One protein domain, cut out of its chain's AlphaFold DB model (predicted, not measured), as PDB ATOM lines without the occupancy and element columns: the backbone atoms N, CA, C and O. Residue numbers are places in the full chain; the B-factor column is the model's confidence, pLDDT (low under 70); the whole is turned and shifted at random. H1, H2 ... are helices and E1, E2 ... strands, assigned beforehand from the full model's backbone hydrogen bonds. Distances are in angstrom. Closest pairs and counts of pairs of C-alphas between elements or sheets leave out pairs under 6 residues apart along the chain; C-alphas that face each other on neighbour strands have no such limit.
ATOM      1  N   LEU A 593      -9.210   5.301  32.947       63.47
ATOM      2  CA  LEU A 593      -8.605   6.581  33.326       63.47
ATOM      3  C   LEU A 593      -9.579   7.452  34.133       63.47
ATOM      4  O   LEU A 593      -9.206   8.017  35.158       63.47
ATOM      5  N   TYR A 594     -10.839   7.540  33.699       60.12
ATOM      6  CA  TYR A 594     -11.832   8.413  34.334       60.12
ATOM      7  C   TYR A 594     -12.224   7.934  35.740       60.12
ATOM      8  O   TYR A 594     -12.682   8.739  36.541       60.12
ATOM      9  N   SER A 595     -11.965   6.662  36.072       71.12
ATOM     10  CA  SER A 595     -12.116   6.105  37.423       71.12
ATOM     11  C   SER A 595     -10.801   6.022  38.219       71.12
ATOM     12  O   SER A 595     -10.773   5.440  39.302       71.12
ATOM     13  N   TYR A 596      -9.700   6.628  37.752       80.44
ATOM     14  CA  TYR A 596      -8.389   6.537  38.418       80.44
ATOM     15  C   TYR A 596      -8.382   7.050  39.871       80.44
ATOM     16  O   TYR A 596      -7.660   6.518  40.723       80.44
ATOM     17  N   GLY A 597      -9.135   8.112  40.149       78.50
ATOM     18  CA  GLY A 597      -9.285   8.738  41.462       78.50
ATOM     19  C   GLY A 597     -10.404   8.145  42.314       78.50
ATOM     20  O   GLY A 597     -10.577   8.577  43.453       78.50
ATOM     21  N   LYS A 598     -11.134   7.147  41.802       77.31
ATOM     22  CA  LYS A 598     -12.150   6.416  42.556       77.31
ATOM     23  C   LYS A 598     -11.535   5.838  43.832       77.31
ATOM     24  O   LYS A 598     -10.417   5.327  43.824       77.31
ATOM     25  N   ASP A 599     -12.250   6.009  44.940       82.19
ATOM     26  CA  ASP A 599     -11.831   5.677  46.310       82.19
ATOM     27  C   ASP A 599     -10.604   6.446  46.861       82.19
ATOM     28  O   ASP A 599     -10.211   6.226  48.008       82.19
ATOM     29  N   LYS A 600     -10.044   7.411  46.112       87.25
ATOM     30  CA  LYS A 600      -8.980   8.326  46.568       87.25
ATOM     31  C   LYS A 600      -9.528   9.724  46.850       87.25
ATOM     32  O   LYS A 600     -10.486  10.193  46.221       87.25
ATOM     33  N   ARG A 601      -8.875  10.435  47.771       89.75
ATOM     34  CA  ARG A 601      -9.180  11.832  48.099       89.75
ATOM     35  C   ARG A 601      -8.049  12.784  47.768       89.75
ATOM     36  O   ARG A 601      -6.872  12.446  47.829       89.75
ATOM     37  N   VAL A 602      -8.445  14.018  47.492       91.50
ATOM     38  CA  VAL A 602      -7.578  15.185  47.389       91.50
ATOM     39  C   VAL A 602      -7.913  16.118  48.553       91.50
ATOM     40  O   VAL A 602      -9.022  16.657  48.622       91.50
ATOM     41  N   ILE A 603      -6.972  16.291  49.479       92.25
ATOM     42  CA  ILE A 603      -7.139  17.057  50.719       92.25
ATOM     43  C   ILE A 603      -6.276  18.318  50.660       92.25
ATOM     44  O   ILE A 603      -5.063  18.247  50.476       92.25
ATOM     45  N   GLY A 604      -6.885  19.485  50.844       88.25
ATOM     46  CA  GLY A 604      -6.197  20.776  50.809       88.25
ATOM     47  C   GLY A 604      -7.126  21.914  51.199       88.25
ATOM     48  O   GLY A 604      -8.252  21.664  51.600       88.25
ATOM     49  N   SER A 605      -6.706  23.168  51.039       81.62
ATOM     50  CA  SER A 605      -7.591  24.317  51.283       81.62
ATOM     51  C   SER A 605      -7.351  25.462  50.299       81.62
ATOM     52  O   SER A 605      -6.361  25.476  49.567       81.62
ATOM     53  N   GLY A 606      -8.267  26.432  50.279       75.38
ATOM     54  CA  GLY A 606      -8.085  27.694  49.559       75.38
ATOM     55  C   GLY A 606      -7.879  27.528  48.048       75.38
ATOM     56  O   GLY A 606      -8.601  26.776  47.391       75.38
ATOM     57  N   TYR A 607      -6.917  28.272  47.492       63.53
ATOM     58  CA  TYR A 607      -6.630  28.270  46.054       63.53
ATOM     59  C   TYR A 607      -6.106  26.920  45.553       63.53
ATOM     60  O   TYR A 607      -6.511  26.491  44.475       63.53
ATOM     61  N   ASP A 608      -5.298  26.212  46.343       72.38
ATOM     62  CA  ASP A 608      -4.720  24.923  45.943       72.38
ATOM     63  C   ASP A 608      -5.820  23.872  45.722       72.38
ATOM     64  O   ASP A 608      -5.867  23.214  44.680       72.38
ATOM     65  N   LEU A 609      -6.784  23.784  46.651       75.50
ATOM     66  CA  LEU A 609      -7.952  22.907  46.507       75.50
ATOM     67  C   LEU A 609      -8.858  23.328  45.343       75.50
ATOM     68  O   LEU A 609      -9.402  22.469  44.650       75.50
ATOM     69  N   ALA A 610      -9.028  24.633  45.113       56.91
ATOM     70  CA  ALA A 610      -9.809  25.129  43.981       56.91
ATOM     71  C   ALA A 610      -9.173  24.734  42.636       56.91
ATOM     72  O   ALA A 610      -9.883  24.274  41.742       56.91
ATOM     73  N   ASN A 611      -7.846  24.833  42.519       54.91
ATOM     74  CA  ASN A 611      -7.098  24.435  41.326       54.91
ATOM     75  C   ASN A 611      -7.174  22.915  41.096       54.91
ATOM     76  O   ASN A 611      -7.455  22.474  39.982       54.91
ATOM     77  N   ALA A 612      -7.048  22.103  42.150       59.69
ATOM     78  CA  ALA A 612      -7.231  20.654  42.041       59.69
ATOM     79  C   ALA A 612      -8.659  20.247  41.639       59.69
ATOM     80  O   ALA A 612      -8.821  19.346  40.820       59.69
ATOM     81  N   LYS A 613      -9.694  20.940  42.134       57.00
ATOM     82  CA  LYS A 613     -11.095  20.746  41.705       57.00
ATOM     83  C   LYS A 613     -11.361  21.163  40.252       57.00
ATOM     84  O   LYS A 613     -12.386  20.780  39.690       57.00
ATOM     85  N   ILE A 614     -10.486  21.956  39.637       48.72
ATOM     86  CA  ILE A 614     -10.560  22.273  38.204       48.72
ATOM     87  C   ILE A 614      -9.868  21.172  37.390       48.72
ATOM     88  O   ILE A 614     -10.446  20.691  36.422       48.72
ATOM     89  N   ILE A 615      -8.668  20.751  37.803       51.38
ATOM     90  CA  ILE A 615      -7.796  19.863  37.016       51.38
ATOM     91  C   ILE A 615      -8.149  18.372  37.190       51.38
ATOM     92  O   ILE A 615      -8.217  17.638  36.210       51.38
ATOM     93  N   LEU A 616      -8.398  17.906  38.418       63.88
ATOM     94  CA  LEU A 616      -8.519  16.473  38.744       63.88
ATOM     95  C   LEU A 616      -9.968  15.958  38.816       63.88
ATOM     96  O   LEU A 616     -10.192  14.757  38.934       63.88
ATOM     97  N   ASN A 617     -10.970  16.838  38.733       61.00
ATOM     98  CA  ASN A 617     -12.386  16.469  38.889       61.00
ATOM     99  C   ASN A 617     -12.921  15.562  37.763       61.00
ATOM    100  O   ASN A 617     -13.962  14.938  37.928       61.00
ATOM    101  N   GLY A 618     -12.224  15.475  36.626       56.84
ATOM    102  CA  GLY A 618     -12.548  14.529  35.553       56.84
ATOM    103  C   GLY A 618     -12.127  13.078  35.824       56.84
ATOM    104  O   GLY A 618     -12.403  12.230  34.989       56.84
ATOM    105  N   LEU A 619     -11.454  12.791  36.946       66.75
ATOM    106  CA  LEU A 619     -10.874  11.474  37.255       66.75
ATOM    107  C   LEU A 619     -11.516  10.801  38.491       66.75
ATOM    108  O   LEU A 619     -10.844  10.047  39.182       66.75
ATOM    109  N   GLU A 620     -12.772  11.113  38.830       76.75
ATOM    110  CA  GLU A 620     -13.526  10.549  39.981       76.75
ATOM    111  C   GLU A 620     -12.904  10.740  41.390       76.75
ATOM    112  O   GLU A 620     -13.377  10.149  42.362       76.75
ATOM    113  N   PHE A 621     -11.902  11.614  41.560       82.00
ATOM    114  CA  PHE A 621     -11.402  11.982  42.893       82.00
ATOM    115  C   PHE A 621     -12.476  12.657  43.754       82.00
ATOM    116  O   PHE A 621     -13.212  13.534  43.296       82.00
ATOM    117  N   SER A 622     -12.481  12.339  45.048       85.06
ATOM    118  CA  SER A 622     -13.269  13.072  46.048       85.06
ATOM    119  C   SER A 622     -12.424  14.158  46.731       85.06
ATOM    120  O   SER A 622     -11.233  13.981  46.972       85.06
ATOM    121  N   PHE A 623     -13.006  15.322  47.028       87.75
ATOM    122  CA  PHE A 623     -12.248  16.501  47.476       87.75
ATOM    123  C   PHE A 623     -12.640  16.935  48.891       87.75
ATOM    124  O   PHE A 623     -13.812  17.215  49.144       87.75
ATOM    125  N   VAL A 624     -11.657  17.078  49.783       88.25
ATOM    126  CA  VAL A 624     -11.857  17.476  51.187       88.25
ATOM    127  C   VAL A 624     -11.187  18.824  51.447       88.25
ATOM    128  O   VAL A 624     -10.003  18.993  51.151       88.25
ATOM    129  N   ASP A 625     -11.928  19.777  52.021       88.94
ATOM    130  CA  ASP A 625     -11.339  21.023  52.524       88.94
ATOM    131  C   ASP A 625     -10.756  20.799  53.926       88.94
ATOM    132  O   ASP A 625     -11.472  20.421  54.852       88.94
ATOM    133  N   SER A 626      -9.450  21.013  54.084       85.94
ATOM    134  CA  SER A 626      -8.754  20.910  55.369       85.94
ATOM    135  C   SER A 626      -8.981  22.126  56.273       85.94
ATOM    136  O   SER A 626      -8.648  22.086  57.461       85.94
ATOM    137  N   LYS A 627      -9.548  23.221  55.750       83.62
ATOM    138  CA  LYS A 627      -9.749  24.467  56.492       83.62
ATOM    139  C   LYS A 627     -10.782  24.296  57.611       83.62
ATOM    140  O   LYS A 627     -11.984  24.276  57.370       83.62
ATOM    141  N   GLY A 628     -10.297  24.288  58.852       76.31
ATOM    142  CA  GLY A 628     -11.127  24.182  60.058       76.31
ATOM    143  C   GLY A 628     -11.181  22.780  60.664       76.31
ATOM    144  O   GLY A 628     -11.797  22.612  61.712       76.31
ATOM    145  N   LEU A 629     -10.508  21.794  60.060       83.12
ATOM    146  CA  LEU A 629     -10.285  20.488  60.677       83.12
ATOM    147  C   LEU A 629      -9.079  20.541  61.629       83.12
ATOM    148  O   LEU A 629      -8.091  21.230  61.365       83.12
ATOM    149  N   THR A 630      -9.160  19.814  62.744       85.12
ATOM    150  CA  THR A 630      -8.046  19.630  63.687       85.12
ATOM    151  C   THR A 630      -7.011  18.648  63.130       85.12
ATOM    152  O   THR A 630      -7.283  17.895  62.194       85.12
ATOM    153  N   GLU A 631      -5.809  18.626  63.714       83.00
ATOM    154  CA  GLU A 631      -4.751  17.699  63.286       83.00
ATOM    155  C   GLU A 631      -5.149  16.223  63.484       83.00
ATOM    156  O   GLU A 631      -4.809  15.380  62.659       83.00
ATOM    157  N   GLU A 632      -5.914  15.920  64.538       83.81
ATOM    158  CA  GLU A 632      -6.464  14.585  64.814       83.81
ATOM    159  C   GLU A 632      -7.498  14.183  63.755       83.81
ATOM    160  O   GLU A 632      -7.328  13.152  63.104       83.81
ATOM    161  N   ASN A 633      -8.485  15.043  63.468       85.44
ATOM    162  CA  ASN A 633      -9.481  14.781  62.425       85.44
ATOM    163  C   ASN A 633      -8.820  14.597  61.047       85.44
ATOM    164  O   ASN A 633      -9.250  13.759  60.260       85.44
ATOM    165  N   LEU A 634      -7.756  15.349  60.736       85.44
ATOM    166  CA  LEU A 634      -7.007  15.167  59.489       85.44
ATOM    167  C   LEU A 634      -6.265  13.820  59.435       85.44
ATOM    168  O   LEU A 634      -6.173  13.247  58.354       85.44
ATOM    169  N   LYS A 635      -5.775  13.291  60.564       85.06
ATOM    170  CA  LYS A 635      -5.136  11.961  60.632       85.06
ATOM    171  C   LYS A 635      -6.134  10.810  60.503       85.06
ATOM    172  O   LYS A 635      -5.785   9.792  59.923       85.06
ATOM    173  N   GLU A 636      -7.361  10.971  60.996       84.81
ATOM    174  CA  GLU A 636      -8.442   9.997  60.770       84.81
ATOM    175  C   GLU A 636      -8.983  10.052  59.335       84.81
ATOM    176  O   GLU A 636      -9.331   9.026  58.743       84.81
ATOM    177  N   VAL A 637      -9.054  11.256  58.756       83.81
ATOM    178  CA  VAL A 637      -9.541  11.443  57.391       83.81
ATOM    179  C   VAL A 637      -8.528  10.924  56.376       83.81
ATOM    180  O   VAL A 637      -8.927  10.129  55.531       83.81
ATOM    181  N   ILE A 638      -7.261  11.341  56.409       88.75
ATOM    182  CA  ILE A 638      -6.278  11.049  55.350       88.75
ATOM    183  C   ILE A 638      -5.834   9.574  55.389       88.75
ATOM    184  O   ILE A 638      -5.402   9.075  56.423       88.75
ATOM    185  N   LYS A 639      -5.897   8.880  54.247       87.88
ATOM    186  CA  LYS A 639      -5.493   7.470  54.080       87.88
ATOM    187  C   LYS A 639      -4.376   7.333  53.043       87.88
ATOM    188  O   LYS A 639      -4.234   8.167  52.155       87.88
ATOM    189  N   SER A 640      -3.615   6.239  53.115       84.69
ATOM    190  CA  SER A 640      -2.656   5.860  52.066       84.69
ATOM    191  C   SER A 640      -3.343   5.806  50.693       84.69
ATOM    192  O   SER A 640      -4.425   5.233  50.566       84.69
ATOM    193  N   GLY A 641      -2.710   6.382  49.669       81.81
ATOM    194  CA  GLY A 641      -3.273   6.570  48.327       81.81
ATOM    195  C   GLY A 641      -3.931   7.936  48.088       81.81
ATOM    196  O   GLY A 641      -4.164   8.286  46.930       81.81
ATOM    197  N   ASP A 642      -4.187   8.723  49.139       92.88
ATOM    198  CA  ASP A 642      -4.698  10.091  49.016       92.88
ATOM    199  C   ASP A 642      -3.609  11.099  48.593       92.88
ATOM    200  O   ASP A 642      -2.397  10.872  48.712       92.88
ATOM    201  N   ILE A 643      -4.064  12.261  48.127       93.06
ATOM    202  CA  ILE A 643      -3.245  13.390  47.683       93.06
ATOM    203  C   ILE A 643      -3.404  14.547  48.668       93.06
ATOM    204  O   ILE A 643      -4.521  14.965  48.972       93.06
ATOM    205  N   ILE A 644      -2.287  15.105  49.128       94.06
ATOM    206  CA  ILE A 644      -2.257  16.268  50.024       94.06
ATOM    207  C   ILE A 644      -1.787  17.495  49.238       94.06
ATOM    208  O   ILE A 644      -0.748  17.445  48.584       94.06
ATOM    209  N   LEU A 645      -2.513  18.608  49.316       90.31
ATOM    210  CA  LEU A 645      -2.185  19.835  48.590       90.31
ATOM    211  C   LEU A 645      -1.506  20.893  49.465       90.31
ATOM    212  O   LEU A 645      -1.837  21.060  50.642       90.31
ATOM    213  N   GLY A 646      -0.605  21.651  48.841       83.19
ATOM    214  CA  GLY A 646       0.111  22.769  49.450       83.19
ATOM    215  C   GLY A 646       1.244  22.327  50.383       83.19
ATOM    216  O   GLY A 646       1.330  21.177  50.824       83.19
ATOM    217  N   GLY A 647       2.168  23.241  50.679       83.31
ATOM    218  CA  GLY A 647       3.276  22.977  51.601       83.31
ATOM    219  C   GLY A 647       2.820  22.810  53.061       83.31
ATOM    220  O   GLY A 647       1.774  23.310  53.464       83.31
ATOM    221  N   LYS A 648       3.654  22.192  53.908       86.69
ATOM    222  CA  LYS A 648       3.379  21.970  55.353       86.69
ATOM    223  C   LYS A 648       3.111  23.239  56.181       86.69
ATOM    224  O   LYS A 648       2.678  23.153  57.323       86.69
ATOM    225  N   LYS A 649       3.399  24.419  55.629       80.25
ATOM    226  CA  LYS A 649       3.153  25.735  56.247       80.25
ATOM    227  C   LYS A 649       1.978  26.492  55.603       80.25
ATOM    228  O   LYS A 649       1.761  27.656  55.930       80.25
ATOM    229  N   ALA A 650       1.238  25.867  54.682       77.12
ATOM    230  CA  ALA A 650       0.101  26.483  54.005       77.12
ATOM    231  C   ALA A 650      -1.032  26.799  54.996       77.12
ATOM    232  O   ALA A 650      -1.417  25.972  55.825       77.12
ATOM    233  N   LYS A 651      -1.584  28.013  54.915       75.81
ATOM    234  CA  LYS A 651      -2.582  28.514  55.870       75.81
ATOM    235  C   LYS A 651      -3.917  27.776  55.714       75.81
ATOM    236  O   LYS A 651      -4.690  28.088  54.816       75.81
ATOM    237  N   GLY A 652      -4.201  26.855  56.637       75.44
ATOM    238  CA  GLY A 652      -5.377  25.975  56.592       75.44
ATOM    239  C   GLY A 652      -5.157  24.672  55.813       75.44
ATOM    240  O   GLY A 652      -6.094  23.887  55.693       75.44
ATOM    241  N   GLY A 653      -3.946  24.442  55.290       82.75
ATOM    242  CA  GLY A 653      -3.528  23.178  54.678       82.75
ATOM    243  C   GLY A 653      -3.116  22.125  55.714       82.75
ATOM    244  O   GLY A 653      -3.124  22.381  56.916       82.75
ATOM    245  N   VAL A 654      -2.726  20.940  55.241       88.75
ATOM    246  CA  VAL A 654      -2.314  19.816  56.099       88.75
ATOM    247  C   VAL A 654      -0.827  19.950  56.484       88.75
ATOM    248  O   VAL A 654       0.025  19.894  55.587       88.75
ATOM    249  N   PRO A 655      -0.474  20.095  57.781       87.62
ATOM    250  CA  PRO A 655       0.889  20.448  58.197       87.62
ATOM    251  C   PRO A 655       1.867  19.262  58.318       87.62
ATOM    252  O   PRO A 655       3.071  19.465  58.469       87.62
ATOM    253  N   PHE A 656       1.377  18.027  58.216       88.50
ATOM    254  CA  PHE A 656       2.146  16.779  58.307       88.50
ATOM    255  C   PHE A 656       1.922  15.910  57.061       88.50
ATOM    256  O   PHE A 656       0.928  16.086  56.359       88.50
ATOM    257  N   ASP A 657       2.838  14.982  56.780       87.69
ATOM    258  CA  ASP A 657       2.640  13.958  55.742       87.69
ATOM    259  C   ASP A 657       2.120  12.668  56.377       87.69
ATOM    260  O   ASP A 657       2.422  12.387  57.539       87.69
ATOM    261  N   VAL A 658       1.377  11.877  55.604       86.69
ATOM    262  CA  VAL A 658       0.939  10.527  55.979       86.69
ATOM    263  C   VAL A 658       1.621   9.525  55.052       86.69
ATOM    264  O   VAL A 658       1.746   9.770  53.849       86.69
ATOM    265  N   GLU A 659       2.085   8.404  55.597       85.19
ATOM    266  CA  GLU A 659       2.742   7.361  54.811       85.19
ATOM    267  C   GLU A 659       1.813   6.832  53.701       85.19
ATOM    268  O   GLU A 659       0.609   6.661  53.898       85.19
ATOM    269  N   GLY A 660       2.361   6.649  52.497       82.19
ATOM    270  CA  GLY A 660       1.593   6.258  51.313       82.19
ATOM    271  C   GLY A 660       0.752   7.368  50.661       82.19
ATOM    272  O   GLY A 660       0.064   7.089  49.681       82.19
ATOM    273  N   THR A 661       0.794   8.616  51.144       89.62
ATOM    274  CA  THR A 661       0.169   9.769  50.453       89.62
ATOM    275  C   THR A 661       1.149  10.506  49.546       89.62
ATOM    276  O   THR A 661       2.354  10.531  49.804       89.62
ATOM    277  N   ARG A 662       0.639  11.153  48.491       91.19
ATOM    278  CA  ARG A 662       1.445  12.029  47.622       91.19
ATOM    279  C   ARG A 662       1.152  13.492  47.938       91.19
ATOM    280  O   ARG A 662       0.028  13.950  47.744       91.19
ATOM    281  N   ARG A 663       2.155  14.254  48.389       91.94
ATOM    282  CA  ARG A 663       2.020  15.712  48.522       91.94
ATOM    283  C   ARG A 663       2.317  16.410  47.196       91.94
ATOM    284  O   ARG A 663       3.385  16.214  46.623       91.94
ATOM    285  N   LEU A 664       1.404  17.275  46.768       90.12
ATOM    286  CA  LEU A 664       1.573  18.223  45.670       90.12
ATOM    287  C   LEU A 664       1.527  19.631  46.277       90.12
ATOM    288  O   LEU A 664       0.456  20.166  46.556       90.12
ATOM    289  N   GLY A 665       2.691  20.206  46.570       80.25
ATOM    290  CA  GLY A 665       2.788  21.488  47.264       80.25
ATOM    291  C   GLY A 665       4.137  22.153  47.045       80.25
ATOM    292  O   GLY A 665       5.149  21.644  47.524       80.25
ATOM    293  N   GLY A 666       4.128  23.275  46.330       73.75
ATOM    294  CA  GLY A 666       5.300  24.110  46.083       73.75
ATOM    295  C   GLY A 666       5.536  25.157  47.174       73.75
ATOM    296  O   GLY A 666       4.878  25.168  48.222       73.75
ATOM    297  N   PHE A 667       6.470  26.067  46.909       69.25
ATOM    298  CA  PHE A 667       6.730  27.262  47.711       69.25
ATOM    299  C   PHE A 667       5.544  28.239  47.701       69.25
ATOM    300  O   PHE A 667       5.337  28.949  48.686       69.25
ATOM    301  N   ASP A 668       4.748  28.245  46.625       64.94
ATOM    302  CA  ASP A 668       3.516  29.025  46.507       64.94
ATOM    303  C   ASP A 668       2.361  28.262  45.818       64.94
ATOM    304  O   ASP A 668       2.458  27.082  45.460       64.94
ATOM    305  N   GLN A 669       1.231  28.957  45.662       51.69
ATOM    306  CA  GLN A 669      -0.006  28.453  45.053       51.69
ATOM    307  C   GLN A 669       0.092  28.194  43.535       51.69
ATOM    308  O   GLN A 669      -0.689  27.413  42.991       51.69
ATOM    309  N   TYR A 670       1.033  28.834  42.833       51.50
ATOM    310  CA  TYR A 670       1.235  28.676  41.388       51.50
ATOM    311  C   TYR A 670       2.093  27.448  41.092       51.50
ATOM    312  O   TYR A 670       1.744  26.642  40.233       51.50
ATOM    313  N   GLU A 671       3.168  27.255  41.854       62.81
ATOM    314  CA  GLU A 671       3.966  26.031  41.790       62.81
ATOM    315  C   GLU A 671       3.147  24.817  42.256       62.81
ATOM    316  O   GLU A 671       3.193  23.761  41.631       62.81
ATOM    317  N   THR A 672       2.298  24.985  43.277       64.19
ATOM    318  CA  THR A 672       1.322  23.957  43.675       64.19
ATOM    319  C   THR A 672       0.341  23.631  42.540       64.19
ATOM    320  O   THR A 672       0.121  22.455  42.249       64.19
ATOM    321  N   ALA A 673      -0.195  24.636  41.837       51.31
ATOM    322  CA  ALA A 673      -1.050  24.426  40.663       51.31
ATOM    323  C   ALA A 673      -0.323  23.710  39.512       51.31
ATOM    324  O   ALA A 673      -0.914  22.842  38.866       51.31
ATOM    325  N   LYS A 674       0.960  24.021  39.284       59.81
ATOM    326  CA  LYS A 674       1.797  23.311  38.313       59.81
ATOM    327  C   LYS A 674       1.966  21.840  38.701       59.81
ATOM    328  O   LYS A 674       1.662  20.981  37.888       59.81
ATOM    329  N   LEU A 675       2.333  21.536  39.947       66.12
ATOM    330  CA  LEU A 675       2.485  20.152  40.425       66.12
ATOM    331  C   LEU A 675       1.183  19.335  40.321       66.12
ATOM    332  O   LEU A 675       1.230  18.139  40.043       66.12
ATOM    333  N   ILE A 676       0.019  19.971  40.500       61.84
ATOM    334  CA  ILE A 676      -1.299  19.355  40.258       61.84
ATOM    335  C   ILE A 676      -1.508  19.046  38.766       61.84
ATOM    336  O   ILE A 676      -2.040  17.987  38.429       61.84
ATOM    337  N   ARG A 677      -1.097  19.952  37.868       55.25
ATOM    338  CA  ARG A 677      -1.190  19.770  36.411       55.25
ATOM    339  C   ARG A 677      -0.233  18.687  35.915       55.25
ATOM    340  O   ARG A 677      -0.661  17.803  35.183       55.25
ATOM    341  N   ASP A 678       1.022  18.725  36.345       66.00
ATOM    342  CA  ASP A 678       2.049  17.743  35.985       66.00
ATOM    343  C   ASP A 678       1.628  16.336  36.453       66.00
ATOM    344  O   ASP A 678       1.744  15.372  35.704       66.00
ATOM    345  N   TYR A 679       1.020  16.224  37.642       79.25
ATOM    346  CA  TYR A 679       0.446  14.969  38.140       79.25
ATOM    347  C   TYR A 679      -0.752  14.463  37.313       79.25
ATOM    348  O   TYR A 679      -0.895  13.258  37.121       79.25
ATOM    349  N   TYR A 680      -1.605  15.354  36.789       72.62
ATOM    350  CA  TYR A 680      -2.674  14.963  35.859       72.62
ATOM    351  C   TYR A 680      -2.106  14.362  34.564       72.62
ATOM    352  O   TYR A 680      -2.589  13.320  34.119       72.62
ATOM    353  N   TRP A 681      -1.066  14.976  33.991       64.56
ATOM    354  CA  TRP A 681      -0.404  14.454  32.791       64.56
ATOM    355  C   TRP A 681       0.349  13.147  33.062       64.56
ATOM    356  O   TRP A 681       0.196  12.216  32.288       64.56
ATOM    357  N   GLU A 682       1.021  12.999  34.209       78.31
ATOM    358  CA  GLU A 682       1.646  11.729  34.624       78.31
ATOM    359  C   GLU A 682       0.635  10.568  34.690       78.31
ATOM    360  O   GLU A 682       0.930   9.452  34.258       78.31
ATOM    361  N   ILE A 683      -0.574  10.814  35.215       73.50
ATOM    362  CA  ILE A 683      -1.652   9.816  35.176       73.50
ATOM    363  C   ILE A 683      -2.055   9.553  33.727       73.50
ATOM    364  O   ILE A 683      -2.197   8.395  33.345       73.50
ATOM    365  N   LYS A 684      -2.262  10.612  32.938       62.66
ATOM    366  CA  LYS A 684      -2.717  10.509  31.554       62.66
ATOM    367  C   LYS A 684      -1.738   9.664  30.734       62.66
ATOM    368  O   LYS A 684      -2.110   8.570  30.329       62.66
ATOM    369  N   ASP A 685      -0.489  10.093  30.604       66.56
ATOM    370  CA  ASP A 685       0.546   9.442  29.793       66.56
ATOM    371  C   ASP A 685       0.705   7.954  30.159       66.56
ATOM    372  O   ASP A 685       0.747   7.092  29.282       66.56
ATOM    373  N   LYS A 686       0.626   7.612  31.452       72.06
ATOM    374  CA  LYS A 686       0.645   6.217  31.918       72.06
ATOM    375  C   LYS A 686      -0.519   5.362  31.391       72.06
ATOM    376  O   LYS A 686      -0.347   4.156  31.215       72.06
ATOM    377  N   TYR A 687      -1.713   5.924  31.203       58.22
ATOM    378  CA  TYR A 687      -2.843   5.217  30.583       58.22
ATOM    379  C   TYR A 687      -2.761   5.237  29.047       58.22
ATOM    380  O   TYR A 687      -3.216   4.281  28.422       58.22
ATOM    381  N   PHE A 688      -2.114   6.240  28.443       48.41
ATOM    382  CA  PHE A 688      -1.827   6.257  27.003       48.41
ATOM    383  C   PHE A 688      -0.920   5.090  26.607       48.41
ATOM    384  O   PHE A 688      -1.241   4.319  25.708       48.41
ATOM    385  N   GLU A 689       0.166   4.892  27.360       55.25
ATOM    386  CA  GLU A 689       1.111   3.778  27.189       55.25
ATOM    387  C   GLU A 689       0.464   2.392  27.375       55.25
ATOM    388  O   GLU A 689       1.008   1.387  26.922       55.25
ATOM    389  N   GLN A 690      -0.709   2.323  28.017       50.00
ATOM    390  CA  GLN A 690      -1.510   1.101  28.172       50.00
ATOM    391  C   GLN A 690      -2.541   0.896  27.042       50.00
ATOM    392  O   GLN A 690      -3.307  -0.064  27.098       50.00
TER     393      GLN A 690
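Overview. This is residues 593 to 690 of the 1023 residues of an uncharacterized protein of Clostridium botulinum B str. Osaka05 (UniProt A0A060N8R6). Look first for a small sheet of four short parallel strands at the core, with H1 packed over one face and the long helix H3 side by side with H1. H3 only grazes the sheet and runs on past it, while H2 lies at the other end of the longest axis. The printed part has 98 residues with three named helices and four named strands, in the order E1 H1 E2 H2 E3 E4 H3, and the sheet runs E2 E1 E3 E4. The class is mixed, helices and strands. The whole is compact, with a radius of gyration of the C-alphas of 12.7 A and spans of 40 by 27 by 20 A.

Arrangement. Begin at the inner strands E1, residues 601 to 604, and E3, residues 643 to 645, parallel at 15 degrees; N 603 and O 643 are 2.8 A apart, within hydrogen-bond range. Beside E1 is edge strand E2, residues 622 to 625, parallel at 22 degrees, with N 624 and O 602 at 2.9 A. Beside E3 is edge strand E4, residues 662 to 664, parallel at 27 degrees, with N 664 and O 644 at 2.8 A. H1, residues 606 to 615, is on the sheet at a height of 8.5 A, over E1 and along the strands, at 13 degrees on the local plane; this is two layers, a helix on one face of a sheet. E1, H1, E2 form a strand-helix-strand unit, two parallel neighbour strands with a helix between, with a right-handed crossover. H3, residues 669 to 688, touches H1 at a shallow tilt of 24 degrees, the same way; their closest C-alphas, Asp 608 and Gln 669, are 6.0 A apart. H3 only grazes the sheet, with residues 669 to 679. H2, residues 631 to 637, also only grazes it, with residues 634 to 637, and is apart from H1 and H3. E2, H2, E3 form a split unit, with E1 between the strands, and a right-handed crossover. In H1, H2 and H3 every O i to N i+4 pair is within hydrogen-bond range.

Along the chain. Find C-alpha 601 at (-9.180, 11.832, 48.099), where E1 begins; it spans 9.8 A, and E2 10.4 A. H1 spans 14.8 A and H2 9.8 A. E3 spans 6.6 A and E4 6.5 A. From C-alpha 669 at (-0.006, 28.453, 45.053), H3 runs 28.7 A to C-alpha 688 at (-1.827, 6.257, 27.003).

Size, cuts and confidence. The two C-alphas farthest apart, those of Thr 630 and Glu 689, are 40.8 A apart. The printed part has no cut. The link from E3 to E4, residues 646 to 661, is long. Mean pLDDT of the printed part is 75.6; 32 residues are under 70, among them 610 to 619 and 667 to 678.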